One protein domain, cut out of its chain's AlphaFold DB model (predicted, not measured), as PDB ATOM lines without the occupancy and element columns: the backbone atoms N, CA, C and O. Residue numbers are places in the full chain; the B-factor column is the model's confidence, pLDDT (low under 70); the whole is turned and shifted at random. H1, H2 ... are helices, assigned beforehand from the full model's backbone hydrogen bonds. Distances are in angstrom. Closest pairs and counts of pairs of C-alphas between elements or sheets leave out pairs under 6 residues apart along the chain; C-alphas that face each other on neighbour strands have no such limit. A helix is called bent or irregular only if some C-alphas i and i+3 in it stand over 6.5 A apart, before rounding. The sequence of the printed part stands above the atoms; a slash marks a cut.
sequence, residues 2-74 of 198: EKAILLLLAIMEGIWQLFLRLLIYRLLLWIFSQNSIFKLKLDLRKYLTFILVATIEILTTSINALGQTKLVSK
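AT A GLANCE: This is residues 2 to 74 of the 198 residues of the protein "TonB_C domain-containing protein" of Pedobacter sp (UniProt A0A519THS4). Two long helices, H1 and H2, run side by side in opposite directions with an open gap between them, and a loop at one end, residues 35 to 43, joins them into a long, narrow U. The two arms of the U do not pack on each other, and the space between them is empty. The printed part has 73 residues, with two named helices in the order H1, H2 and no named strand, and its class is all helix. The whole is extended, with a radius of gyration of the C-alphas of 18.7 A, and the C-alphas span 57 by 25 by 7 A.

IN THESE COORDINATES: Begin with the longest helix, H1, residues 2 to 34. Find C-alpha 2 at (-46.020, -17.256, -41.733); from there the helix runs 48.3 A to C-alpha 34 at (-11.412, -47.881, -27.767). H2, residues 44 to 74, covers 48.2 A from its first to its last C-alpha and ends at C-alpha 74 at (-36.916, -15.273, -62.383). H2 is neither bent nor irregular, but only just: C-alphas 67 and 70 are 6.2 A apart.

HOW THE PARTS SIT: H1 and H2 are apart, with no C-alpha of the one within 8 A of the other. Read their N-to-C directions as (0.71, -0.66, 0.26) for H1 and (-0.62, 0.72, -0.31) for H2. Look along the backbone of H1 and every O i to N i+4 pair is within hydrogen-bond range; in H2, 17 of 27 are.

THE WHOLE: The two C-alphas farthest apart are those of Lys 39 and Lys 74, at 58.0 A, while those of Glu 2 and Lys 74 are 22.7 A apart. The link from H1 to H2, nine residues, is short, and the printed part has no cut. Residues 2 to 74 stand free: no C-alpha 8 or more residues away along the chain comes within 10 A. Look to the B-factor column for the model's confidence: the mean pLDDT of the printed part is 72.7, and it is under 70 at residue 32, residues 35 to 46 and residues 60 to 74.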
ATOM      1  N   GLU A   2     -46.339 -15.913 -41.191       74.25
ATOM      2  CA  GLU A   2     -46.020 -17.256 -41.733       74.25
ATOM      3  C   GLU A   2     -44.593 -17.409 -42.289       74.25
ATOM      4  O   GLU A   2     -43.903 -18.376 -41.974       74.25
ATOM      5  N   LYS A   3     -44.090 -16.411 -43.033       73.25
ATOM      6  CA  LYS A   3     -42.724 -16.446 -43.591       73.25
ATOM      7  C   LYS A   3     -41.622 -16.488 -42.524       73.25
ATOM      8  O   LYS A   3     -40.576 -17.073 -42.773       73.25
ATOM      9  N   ALA A   4     -41.847 -15.893 -41.349       78.00
ATOM     10  CA  ALA A   4     -40.867 -15.893 -40.261       78.00
ATOM     11  C   ALA A   4     -40.816 -17.252 -39.540       78.00
ATOM     12  O   ALA A   4     -39.742 -17.706 -39.161       78.00
ATOM     13  N   ILE A   5     -41.966 -17.924 -39.413       82.56
ATOM     14  CA  ILE A   5     -42.074 -19.257 -38.802       82.56
ATOM     15  C   ILE A   5     -41.363 -20.304 -39.668       82.56
ATOM     16  O   ILE A   5     -40.582 -21.098 -39.151       82.56
ATOM     17  N   LEU A   6     -41.558 -20.258 -40.991       80.88
ATOM     18  CA  LEU A   6     -40.870 -21.159 -41.926       80.88
ATOM     19  C   LEU A   6     -39.345 -20.981 -41.896       80.88
ATOM     20  O   LEU A   6     -38.602 -21.955 -41.995       80.88
ATOM     21  N   LEU A   7     -38.876 -19.745 -41.716       82.00
ATOM     22  CA  LEU A   7     -37.449 -19.433 -41.646       82.00
ATOM     23  C   LEU A   7     -36.814 -19.971 -40.355       82.00
ATOM     24  O   LEU A   7     -35.714 -20.514 -40.390       82.00
ATOM     25  N   LEU A   8     -37.531 -19.892 -39.230       83.62
ATOM     26  CA  LEU A   8     -37.090 -20.459 -37.954       83.62
ATOM     27  C   LEU A   8     -37.053 -21.992 -37.978       83.62
ATOM     28  O   LEU A   8     -36.090 -22.574 -37.483       83.62
ATOM     29  N   LEU A   9     -38.041 -22.642 -38.603       84.00
ATOM     30  CA  LEU A   9     -38.051 -24.101 -38.775       84.00
ATOM     31  C   LEU A   9     -36.857 -24.582 -39.613       84.00
ATOM     32  O   LEU A   9     -36.167 -25.513 -39.207       84.00
ATOM     33  N   ALA A  10     -36.544 -23.891 -40.713       81.50
ATOM     34  CA  ALA A  10     -35.388 -24.219 -41.550       81.50
ATOM     35  C   ALA A  10     -34.048 -24.069 -40.801       81.50
ATOM     36  O   ALA A  10     -33.141 -24.888 -40.959       81.50
ATOM     37  N   ILE A  11     -33.921 -23.045 -39.948       84.38
ATOM     38  CA  ILE A  11     -32.731 -22.849 -39.106       84.38
ATOM     39  C   ILE A  11     -32.616 -23.971 -38.064       84.38
ATOM     40  O   ILE A  11     -31.526 -24.506 -37.855       84.38
ATOM     41  N   MET A  12     -33.729 -24.365 -37.439       86.50
ATOM     42  CA  MET A  12     -33.752 -25.455 -36.461       86.50
ATOM     43  C   MET A  12     -33.370 -26.806 -37.075       86.50
ATOM     44  O   MET A  12     -32.579 -27.535 -36.477       86.50
ATOM     45  N   GLU A  13     -33.862 -27.123 -38.276       88.56
ATOM     46  CA  GLU A  13     -33.472 -28.342 -38.997       88.56
ATOM     47  C   GLU A  13     -31.973 -28.355 -39.327       88.56
ATOM     48  O   GLU A  13     -31.301 -29.367 -39.113       88.56
ATOM     49  N   GLY A  14     -31.414 -27.223 -39.771       85.75
ATOM     50  CA  GLY A  14     -29.980 -27.100 -40.048       85.75
ATOM     51  C   GLY A  14     -29.106 -27.315 -38.808       85.75
ATOM     52  O   GLY A  14     -28.111 -28.044 -38.861       85.75
ATOM     53  N   ILE A  15     -29.498 -26.735 -37.669       86.81
ATOM     54  CA  ILE A  15     -28.789 -26.896 -36.389       86.81
ATOM     55  C   ILE A  15     -28.866 -28.349 -35.906       86.81
ATOM     56  O   ILE A  15     -27.854 -28.909 -35.479       86.81
ATOM     57  N   TRP A  16     -30.036 -28.984 -36.022       86.50
ATOM     58  CA  TRP A  16     -30.232 -30.384 -35.642       86.50
ATOM     59  C   TRP A  16     -29.344 -31.338 -36.457       86.50
ATOM     60  O   TRP A  16     -28.698 -32.220 -35.891       86.50
ATOM     61  N   GLN A  17     -29.228 -31.122 -37.771       87.94
ATOM     62  CA  GLN A  17     -28.368 -31.927 -38.648       87.94
ATOM     63  C   GLN A  17     -26.873 -31.755 -38.335       87.94
ATOM     64  O   GLN A  17     -26.122 -32.734 -38.326       87.94
ATOM     65  N   LEU A  18     -26.426 -30.530 -38.038       83.75
ATOM     66  CA  LEU A  18     -25.044 -30.265 -37.617       83.75
ATOM     67  C   LEU A  18     -24.718 -30.939 -36.282       83.75
ATOM     68  O   LEU A  18     -23.654 -31.543 -36.135       83.75
ATOM     69  N   PHE A  19     -25.650 -30.885 -35.330       91.31
ATOM     70  CA  PHE A  19     -25.511 -31.564 -34.048       91.31
ATOM     71  C   PHE A  19     -25.404 -33.084 -34.223       91.31
ATOM     72  O   PHE A  19     -24.496 -33.703 -33.668       91.31
ATOM     73  N   LEU A  20     -26.265 -33.679 -35.057       89.06
ATOM     74  CA  LEU A  20     -26.238 -35.113 -35.351       89.06
ATOM     75  C   LEU A  20     -24.902 -35.540 -35.982       89.06
ATOM     76  O   LEU A  20     -24.322 -36.548 -35.583       89.06
ATOM     77  N   ARG A  21     -24.364 -34.746 -36.919       85.25
ATOM     78  CA  ARG A  21     -23.052 -34.999 -37.544       85.25
ATOM     79  C   ARG A  21     -21.906 -34.939 -36.538       85.25
ATOM     80  O   ARG A  21     -21.050 -35.820 -36.541       85.25
ATOM     81  N   LEU A  22     -21.899 -33.939 -35.657       83.00
ATOM     82  CA  LEU A  22     -20.890 -33.821 -34.598       83.00
ATOM     83  C   LEU A  22     -20.968 -34.986 -33.606       83.00
ATOM     84  O   LEU A  22     -19.935 -35.487 -33.162       83.00
ATOM     85  N   LEU A  23     -22.183 -35.445 -33.297       89.50
ATOM     86  CA  LEU A  23     -22.421 -36.601 -32.439       89.50
ATOM     87  C   LEU A  23     -21.888 -37.892 -33.079       89.50
ATOM     88  O   LEU A  23     -21.159 -38.638 -32.429       89.50
ATOM     89  N   ILE A  24     -22.179 -38.115 -34.363       87.38
ATOM     90  CA  ILE A  24     -21.665 -39.259 -35.129       87.38
ATOM     91  C   ILE A  24     -20.136 -39.208 -35.212       87.38
ATOM     92  O   ILE A  24     -19.478 -40.214 -34.961       87.38
ATOM     93  N   TYR A  25     -19.547 -38.043 -35.491       84.38
ATOM     94  CA  TYR A  25     -18.093 -37.892 -35.562       84.38
ATOM     95  C   TYR A  25     -17.419 -38.173 -34.213       84.38
ATOM     96  O   TYR A  25     -16.420 -38.888 -34.156       84.38
ATOM     97  N   ARG A  26     -18.000 -37.695 -33.103       85.00
ATOM     98  CA  ARG A  26     -17.526 -38.025 -31.752       85.00
ATOM     99  C   ARG A  26     -17.649 -39.510 -31.430       85.00
ATOM    100  O   ARG A  26     -16.722 -40.059 -30.844       85.00
ATOM    101  N   LEU A  27     -18.744 -40.160 -31.823       84.75
ATOM    102  CA  LEU A  27     -18.922 -41.602 -31.646       84.75
ATOM    103  C   LEU A  27     -17.893 -42.394 -32.455       84.75
ATOM    104  O   LEU A  27     -17.293 -43.322 -31.925       84.75
ATOM    105  N   LEU A  28     -17.621 -41.996 -33.699       84.00
ATOM    106  CA  LEU A  28     -16.597 -42.623 -34.535       84.00
ATOM    107  C   LEU A  28     -15.192 -42.444 -33.949       84.00
ATOM    108  O   LEU A  28     -14.437 -43.412 -33.884       84.00
ATOM    109  N   LEU A  29     -14.859 -41.242 -33.468       79.75
ATOM    110  CA  LEU A  29     -13.597 -40.986 -32.771       79.75
ATOM    111  C   LEU A  29     -13.479 -41.793 -31.472       79.75
ATOM    112  O   LEU A  29     -12.405 -42.298 -31.159       79.75
ATOM    113  N   TRP A  30     -14.574 -41.949 -30.726       79.00
ATOM    114  CA  TRP A  30     -14.598 -42.739 -29.497       79.00
ATOM    115  C   TRP A  30     -14.446 -44.241 -29.774       79.00
ATOM    116  O   TRP A  30     -13.611 -44.891 -29.152       79.00
ATOM    117  N   ILE A  31     -15.160 -44.783 -30.767       74.38
ATOM    118  CA  ILE A  31     -15.004 -46.172 -31.234       74.38
ATOM    119  C   ILE A  31     -13.565 -46.418 -31.707       74.38
ATOM    120  O   ILE A  31     -12.975 -47.458 -31.415       74.38
ATOM    121  N   PHE A  32     -12.970 -45.445 -32.401       69.50
ATOM    122  CA  PHE A  32     -11.574 -45.506 -32.822       69.50
ATOM    123  C   PHE A  32     -10.610 -45.493 -31.625       69.50
ATOM    124  O   PHE A  32      -9.649 -46.257 -31.608       69.50
ATOM    125  N   SER A  33     -10.904 -44.696 -30.593       74.81
ATOM    126  CA  SER A  33     -10.108 -44.612 -29.363       74.81
ATOM    127  C   SER A  33     -10.159 -45.878 -28.502       74.81
ATOM    128  O   SER A  33      -9.223 -46.116 -27.743       74.81
ATOM    129  N   GLN A  34     -11.235 -46.665 -28.573       74.81
ATOM    130  CA  GLN A  34     -11.412 -47.881 -27.767       74.81
ATOM    131  C   GLN A  34     -10.783 -49.130 -28.414       74.81
ATOM    132  O   GLN A  34     -10.561 -50.137 -27.743       74.81
ATOM    133  N   ASN A  35     -10.443 -49.083 -29.706       61.38
ATOM    134  CA  ASN A  35      -9.840 -50.211 -30.417       61.38
ATOM    135  C   ASN A  35      -8.310 -50.259 -30.232       61.38
ATOM    136  O   ASN A  35      -7.541 -49.700 -31.014       61.38
ATOM    137  N   SER A  36      -7.856 -51.019 -29.233       59.41
ATOM    138  CA  SER A  36      -6.439 -51.248 -28.886       59.41
ATOM    139  C   SER A  36      -5.605 -52.012 -29.938       59.41
ATOM    140  O   SER A  36      -4.396 -52.160 -29.774       59.41
ATOM    141  N   ILE A  37      -6.211 -52.465 -31.043       53.00
ATOM    142  CA  ILE A  37      -5.556 -53.246 -32.114       53.00
ATOM    143  C   ILE A  37      -4.830 -52.350 -33.143       53.00
ATOM    144  O   ILE A  37      -4.007 -52.825 -33.920       53.00
ATOM    145  N   PHE A  38      -5.052 -51.031 -33.143       53.28
ATOM    146  CA  PHE A  38      -4.518 -50.118 -34.167       53.28
ATOM    147  C   PHE A  38      -3.085 -49.609 -33.902       53.28
ATOM    148  O   PHE A  38      -2.742 -48.476 -34.228       53.28
ATOM    149  N   LYS A  39      -2.197 -50.449 -33.357       54.69
ATOM    150  CA  LYS A  39      -0.753 -50.204 -33.485       54.69
ATOM    151  C   LYS A  39      -0.268 -50.799 -34.811       54.69
ATOM    152  O   LYS A  39      -0.034 -51.993 -34.929       54.69
ATOM    153  N   LEU A  40      -0.095 -49.914 -35.795       52.38
ATOM    154  CA  LEU A  40       0.767 -50.089 -36.972       52.38
ATOM    155  C   LEU A  40       0.359 -51.118 -38.053       52.38
ATOM    156  O   LEU A  40       1.177 -51.902 -38.517       52.38
ATOM    157  N   LYS A  41      -0.863 -51.029 -38.587       59.53
ATOM    158  CA  LYS A  41      -1.114 -51.346 -40.011       59.53
ATOM    159  C   LYS A  41      -2.085 -50.320 -40.589       59.53
ATOM    160  O   LYS A  41      -3.300 -50.431 -40.440       59.53
ATOM    161  N   LEU A  42      -1.520 -49.278 -41.196       57.81
ATOM    162  CA  LEU A  42      -2.261 -48.220 -41.877       57.81
ATOM    163  C   LEU A  42      -2.771 -48.780 -43.212       57.81
ATOM    164  O   LEU A  42      -2.062 -48.794 -44.215       57.81
ATOM    165  N   ASP A  43      -3.973 -49.342 -43.198       69.06
ATOM    166  CA  ASP A  43      -4.555 -49.981 -44.374       69.06
ATOM    167  C   ASP A  43      -5.064 -48.903 -45.346       69.06
ATOM    168  O   ASP A  43      -6.099 -48.269 -45.110       69.06
ATOM    169  N   LEU A  44      -4.305 -48.663 -46.422       67.94
ATOM    170  CA  LEU A  44      -4.515 -47.591 -47.409       67.94
ATOM    171  C   LEU A  44      -5.953 -47.567 -47.957       67.94
ATOM    172  O   LEU A  44      -6.491 -46.503 -48.255       67.94
ATOM    173  N   ARG A  45      -6.607 -48.737 -48.012       69.12
ATOM    174  CA  ARG A  45      -8.001 -48.902 -48.447       69.12
ATOM    175  C   ARG A  45      -8.987 -48.118 -47.583       69.12
ATOM    176  O   ARG A  45      -9.897 -47.504 -48.127       69.12
ATOM    177  N   LYS A  46      -8.789 -48.085 -46.261       67.94
ATOM    178  CA  LYS A  46      -9.682 -47.360 -45.340       67.94
ATOM    179  C   LYS A  46      -9.556 -45.852 -45.540       67.94
ATOM    180  O   LYS A  46     -10.557 -45.146 -45.609       67.94
ATOM    181  N   TYR A  47      -8.332 -45.360 -45.712       75.75
ATOM    182  CA  TYR A  47      -8.089 -43.943 -45.969       75.75
ATOM    183  C   TYR A  47      -8.646 -43.502 -47.329       75.75
ATOM    184  O   TYR A  47      -9.296 -42.462 -47.414       75.75
ATOM    185  N   LEU A  48      -8.502 -44.342 -48.362       77.81
ATOM    186  CA  LEU A  48      -9.116 -44.107 -49.669       77.81
ATOM    187  C   LEU A  48     -10.643 -43.994 -49.567       77.81
ATOM    188  O   LEU A  48     -11.228 -43.085 -50.148       77.81
ATOM    189  N   THR A  49     -11.288 -44.868 -48.783       76.12
ATOM    190  CA  THR A  49     -12.742 -44.785 -48.568       76.12
ATOM    191  C   THR A  49     -13.153 -43.514 -47.823       76.12
ATOM    192  O   THR A  49     -14.149 -42.902 -48.194       76.12
ATOM    193  N   PHE A  50     -12.372 -43.052 -46.840       77.38
ATOM    194  CA  PHE A  50     -12.653 -41.792 -46.139       77.38
ATOM    195  C   PHE A  50     -12.480 -40.565 -47.042       77.38
ATOM    196  O   PHE A  50     -13.317 -39.667 -46.998       77.38
ATOM    197  N   ILE A  51     -11.450 -40.536 -47.899       84.00
ATOM    198  CA  ILE A  51     -11.260 -39.455 -48.880       84.00
ATOM    199  C   ILE A  51     -12.410 -39.433 -49.894       84.00
ATOM    200  O   ILE A  51     -12.927 -38.364 -50.221       84.00
ATOM    201  N   LEU A  52     -12.850 -40.600 -50.373       83.00
ATOM    202  CA  LEU A  52     -13.972 -40.693 -51.309       83.00
ATOM    203  C   LEU A  52     -15.278 -40.185 -50.683       83.00
ATOM    204  O   LEU A  52     -15.979 -39.392 -51.300       83.00
ATOM    205  N   VAL A  53     -15.578 -40.551 -49.435       83.31
ATOM    206  CA  VAL A  53     -16.783 -40.057 -48.742       83.31
ATOM    207  C   VAL A  53     -16.695 -38.552 -48.467       83.31
ATOM    208  O   VAL A  53     -17.648 -37.824 -48.742       83.31
ATOM    209  N   ALA A  54     -15.540 -38.055 -48.011       79.19
ATOM    210  CA  ALA A  54     -15.339 -36.630 -47.745       79.19
ATOM    211  C   ALA A  54     -15.465 -35.768 -49.014       79.19
ATOM    212  O   ALA A  54     -16.046 -34.684 -48.977       79.19
ATOM    213  N   THR A  55     -14.967 -36.249 -50.157       80.19
ATOM    214  CA  THR A  55     -15.080 -35.533 -51.441       80.19
ATOM    215  C   THR A  55     -16.504 -35.543 -51.996       80.19
ATOM    216  O   THR A  55     -16.951 -34.519 -52.515       80.19
ATOM    217  N   ILE A  56     -17.250 -36.639 -51.825       84.38
ATOM    218  CA  ILE A  56     -18.675 -36.703 -52.182       84.38
ATOM    219  C   ILE A  56     -19.481 -35.679 -51.367       84.38
ATOM    220  O   ILE A  56     -20.289 -34.947 -51.938       84.38
ATOM    221  N   GLU A  57     -19.226 -35.546 -50.062       74.62
ATOM    222  CA  GLU A  57     -19.912 -34.545 -49.233       74.62
ATOM    223  C   GLU A  57     -19.621 -33.103 -49.685       74.62
ATOM    224  O   GLU A  57     -20.552 -32.308 -49.844       74.62
ATOM    225  N   ILE A  58     -18.361 -32.774 -49.987       77.69
ATOM    226  CA  ILE A  58     -17.973 -31.442 -50.483       77.69
ATOM    227  C   ILE A  58     -18.655 -31.133 -51.830       77.69
ATOM    228  O   ILE A  58     -19.156 -30.024 -52.037       77.69
ATOM    229  N   LEU A  59     -18.775 -32.120 -52.724       71.62
ATOM    230  CA  LEU A  59     -19.443 -31.954 -54.019       71.62
ATOM    231  C   LEU A  59     -20.952 -31.693 -53.879       71.62
ATOM    232  O   LEU A  59     -21.496 -30.851 -54.596       71.62
ATOM    233  N   THR A  60     -21.630 -32.338 -52.925       68.62
ATOM    234  CA  THR A  60     -23.078 -32.128 -52.723       68.62
ATOM    235  C   THR A  60     -23.424 -30.719 -52.234       68.62
ATOM    236  O   THR A  60     -24.433 -30.154 -52.657       68.62
ATOM    237  N   THR A  61     -22.567 -30.097 -51.413       64.31
ATOM    238  CA  THR A  61     -22.793 -28.716 -50.939       64.31
ATOM    239  C   THR A  61     -22.731 -27.684 -52.069       64.31
ATOM    240  O   THR A  61     -23.465 -26.696 -52.048       64.31
ATOM    241  N   SER A  62     -21.932 -27.953 -53.106       63.41
ATOM    242  CA  SER A  62     -21.758 -27.068 -54.264       63.41
ATOM    243  C   SER A  62     -22.963 -27.091 -55.214       63.41
ATOM    244  O   SER A  62     -23.323 -26.065 -55.794       63.41
ATOM    245  N   ILE A  63     -23.635 -28.240 -55.347       62.34
ATOM    246  CA  ILE A  63     -24.802 -28.392 -56.232       62.34
ATOM    247  C   ILE A  63     -26.016 -27.618 -55.683       62.34
ATOM    248  O   ILE A  63     -26.746 -26.985 -56.449       62.34
ATOM    249  N   ASN A  64     -26.192 -27.567 -54.359       59.00
ATOM    250  CA  ASN A  64     -27.307 -26.848 -53.726       59.00
ATOM    251  C   ASN A  64     -27.191 -25.315 -53.847       59.00
ATOM    252  O   ASN A  64     -28.210 -24.623 -53.889       59.00
ATOM    253  N   ALA A  65     -25.971 -24.780 -53.973       58.28
ATOM    254  CA  ALA A  65     -25.727 -23.351 -54.184       58.28
ATOM    255  C   ALA A  65     -26.089 -22.882 -55.611       58.28
ATOM    256  O   ALA A  65     -26.514 -21.743 -55.806       58.28
ATOM    257  N   LEU A  66     -25.985 -23.765 -56.612       52.91
ATOM    258  CA  LEU A  66     -26.314 -23.453 -58.010       52.91
ATOM    259  C   LEU A  66     -27.824 -23.495 -58.303       52.91
ATOM    260  O   LEU A  66     -28.289 -22.842 -59.237       52.91
ATOM    261  N   GLY A  67     -28.609 -24.222 -57.501       52.62
ATOM    262  CA  GLY A  67     -30.067 -24.299 -57.654       52.62
ATOM    263  C   GLY A  67     -30.807 -23.025 -57.227       52.62
ATOM    264  O   GLY A  67     -31.847 -22.689 -57.793       52.62
ATOM    265  N   GLN A  68     -30.261 -22.277 -56.265       54.16
ATOM    266  CA  GLN A  68     -30.934 -21.106 -55.691       54.16
ATOM    267  C   GLN A  68     -30.779 -19.830 -56.539       54.16
ATOM    268  O   GLN A  68     -31.663 -18.975 -56.533       54.16
ATOM    269  N   THR A  69     -29.724 -19.700 -57.349       48.75
ATOM    270  CA  THR A  69     -29.475 -18.473 -58.138       48.75
ATOM    271  C   THR A  69     -30.390 -18.337 -59.364       48.75
ATOM    272  O   THR A  69     -30.693 -17.225 -59.808       48.75
ATOM    273  N   LYS A  70     -30.907 -19.454 -59.890       52.03
ATOM    274  CA  LYS A  70     -31.760 -19.478 -61.093       52.03
ATOM    275  C   LYS A  70     -33.237 -19.160 -60.817       52.03
ATOM    276  O   LYS A  70     -33.940 -18.718 -61.720       52.03
ATOM    277  N   LEU A  71     -33.707 -19.357 -59.582       48.34
ATOM    278  CA  LEU A  71     -35.088 -19.055 -59.172       48.34
ATOM    279  C   LEU A  71     -35.244 -17.650 -58.575       48.34
ATOM    280  O   LEU A  71     -36.318 -17.067 -58.678       48.34
ATOM    281  N   VAL A  72     -34.178 -17.067 -58.018       48.84
ATOM    282  CA  VAL A  72     -34.203 -15.694 -57.480       48.84
ATOM    283  C   VAL A  72     -34.227 -14.641 -58.597       48.84
ATOM    284  O   VAL A  72     -34.900 -13.624 -58.467       48.84
ATOM    285  N   SER A  73     -33.576 -14.897 -59.737       44.00
ATOM    286  CA  SER A  73     -33.589 -13.975 -60.888       44.00
ATOM    287  C   SER A  73     -34.892 -14.008 -61.697       44.00
ATOM    288  O   SER A  73     -35.237 -13.017 -62.337       44.00
ATOM    289  N   LYS A  74     -35.654 -15.110 -61.639       49.53
ATOM    290  CA  LYS A  74     -36.916 -15.273 -62.383       49.53
ATOM    291  C   LYS A  74     -38.124 -14.607 -61.704       49.53
ATOM    292  O   LYS A  74     -39.162 -14.461 -62.338       49.53
TER     293      LYS A  74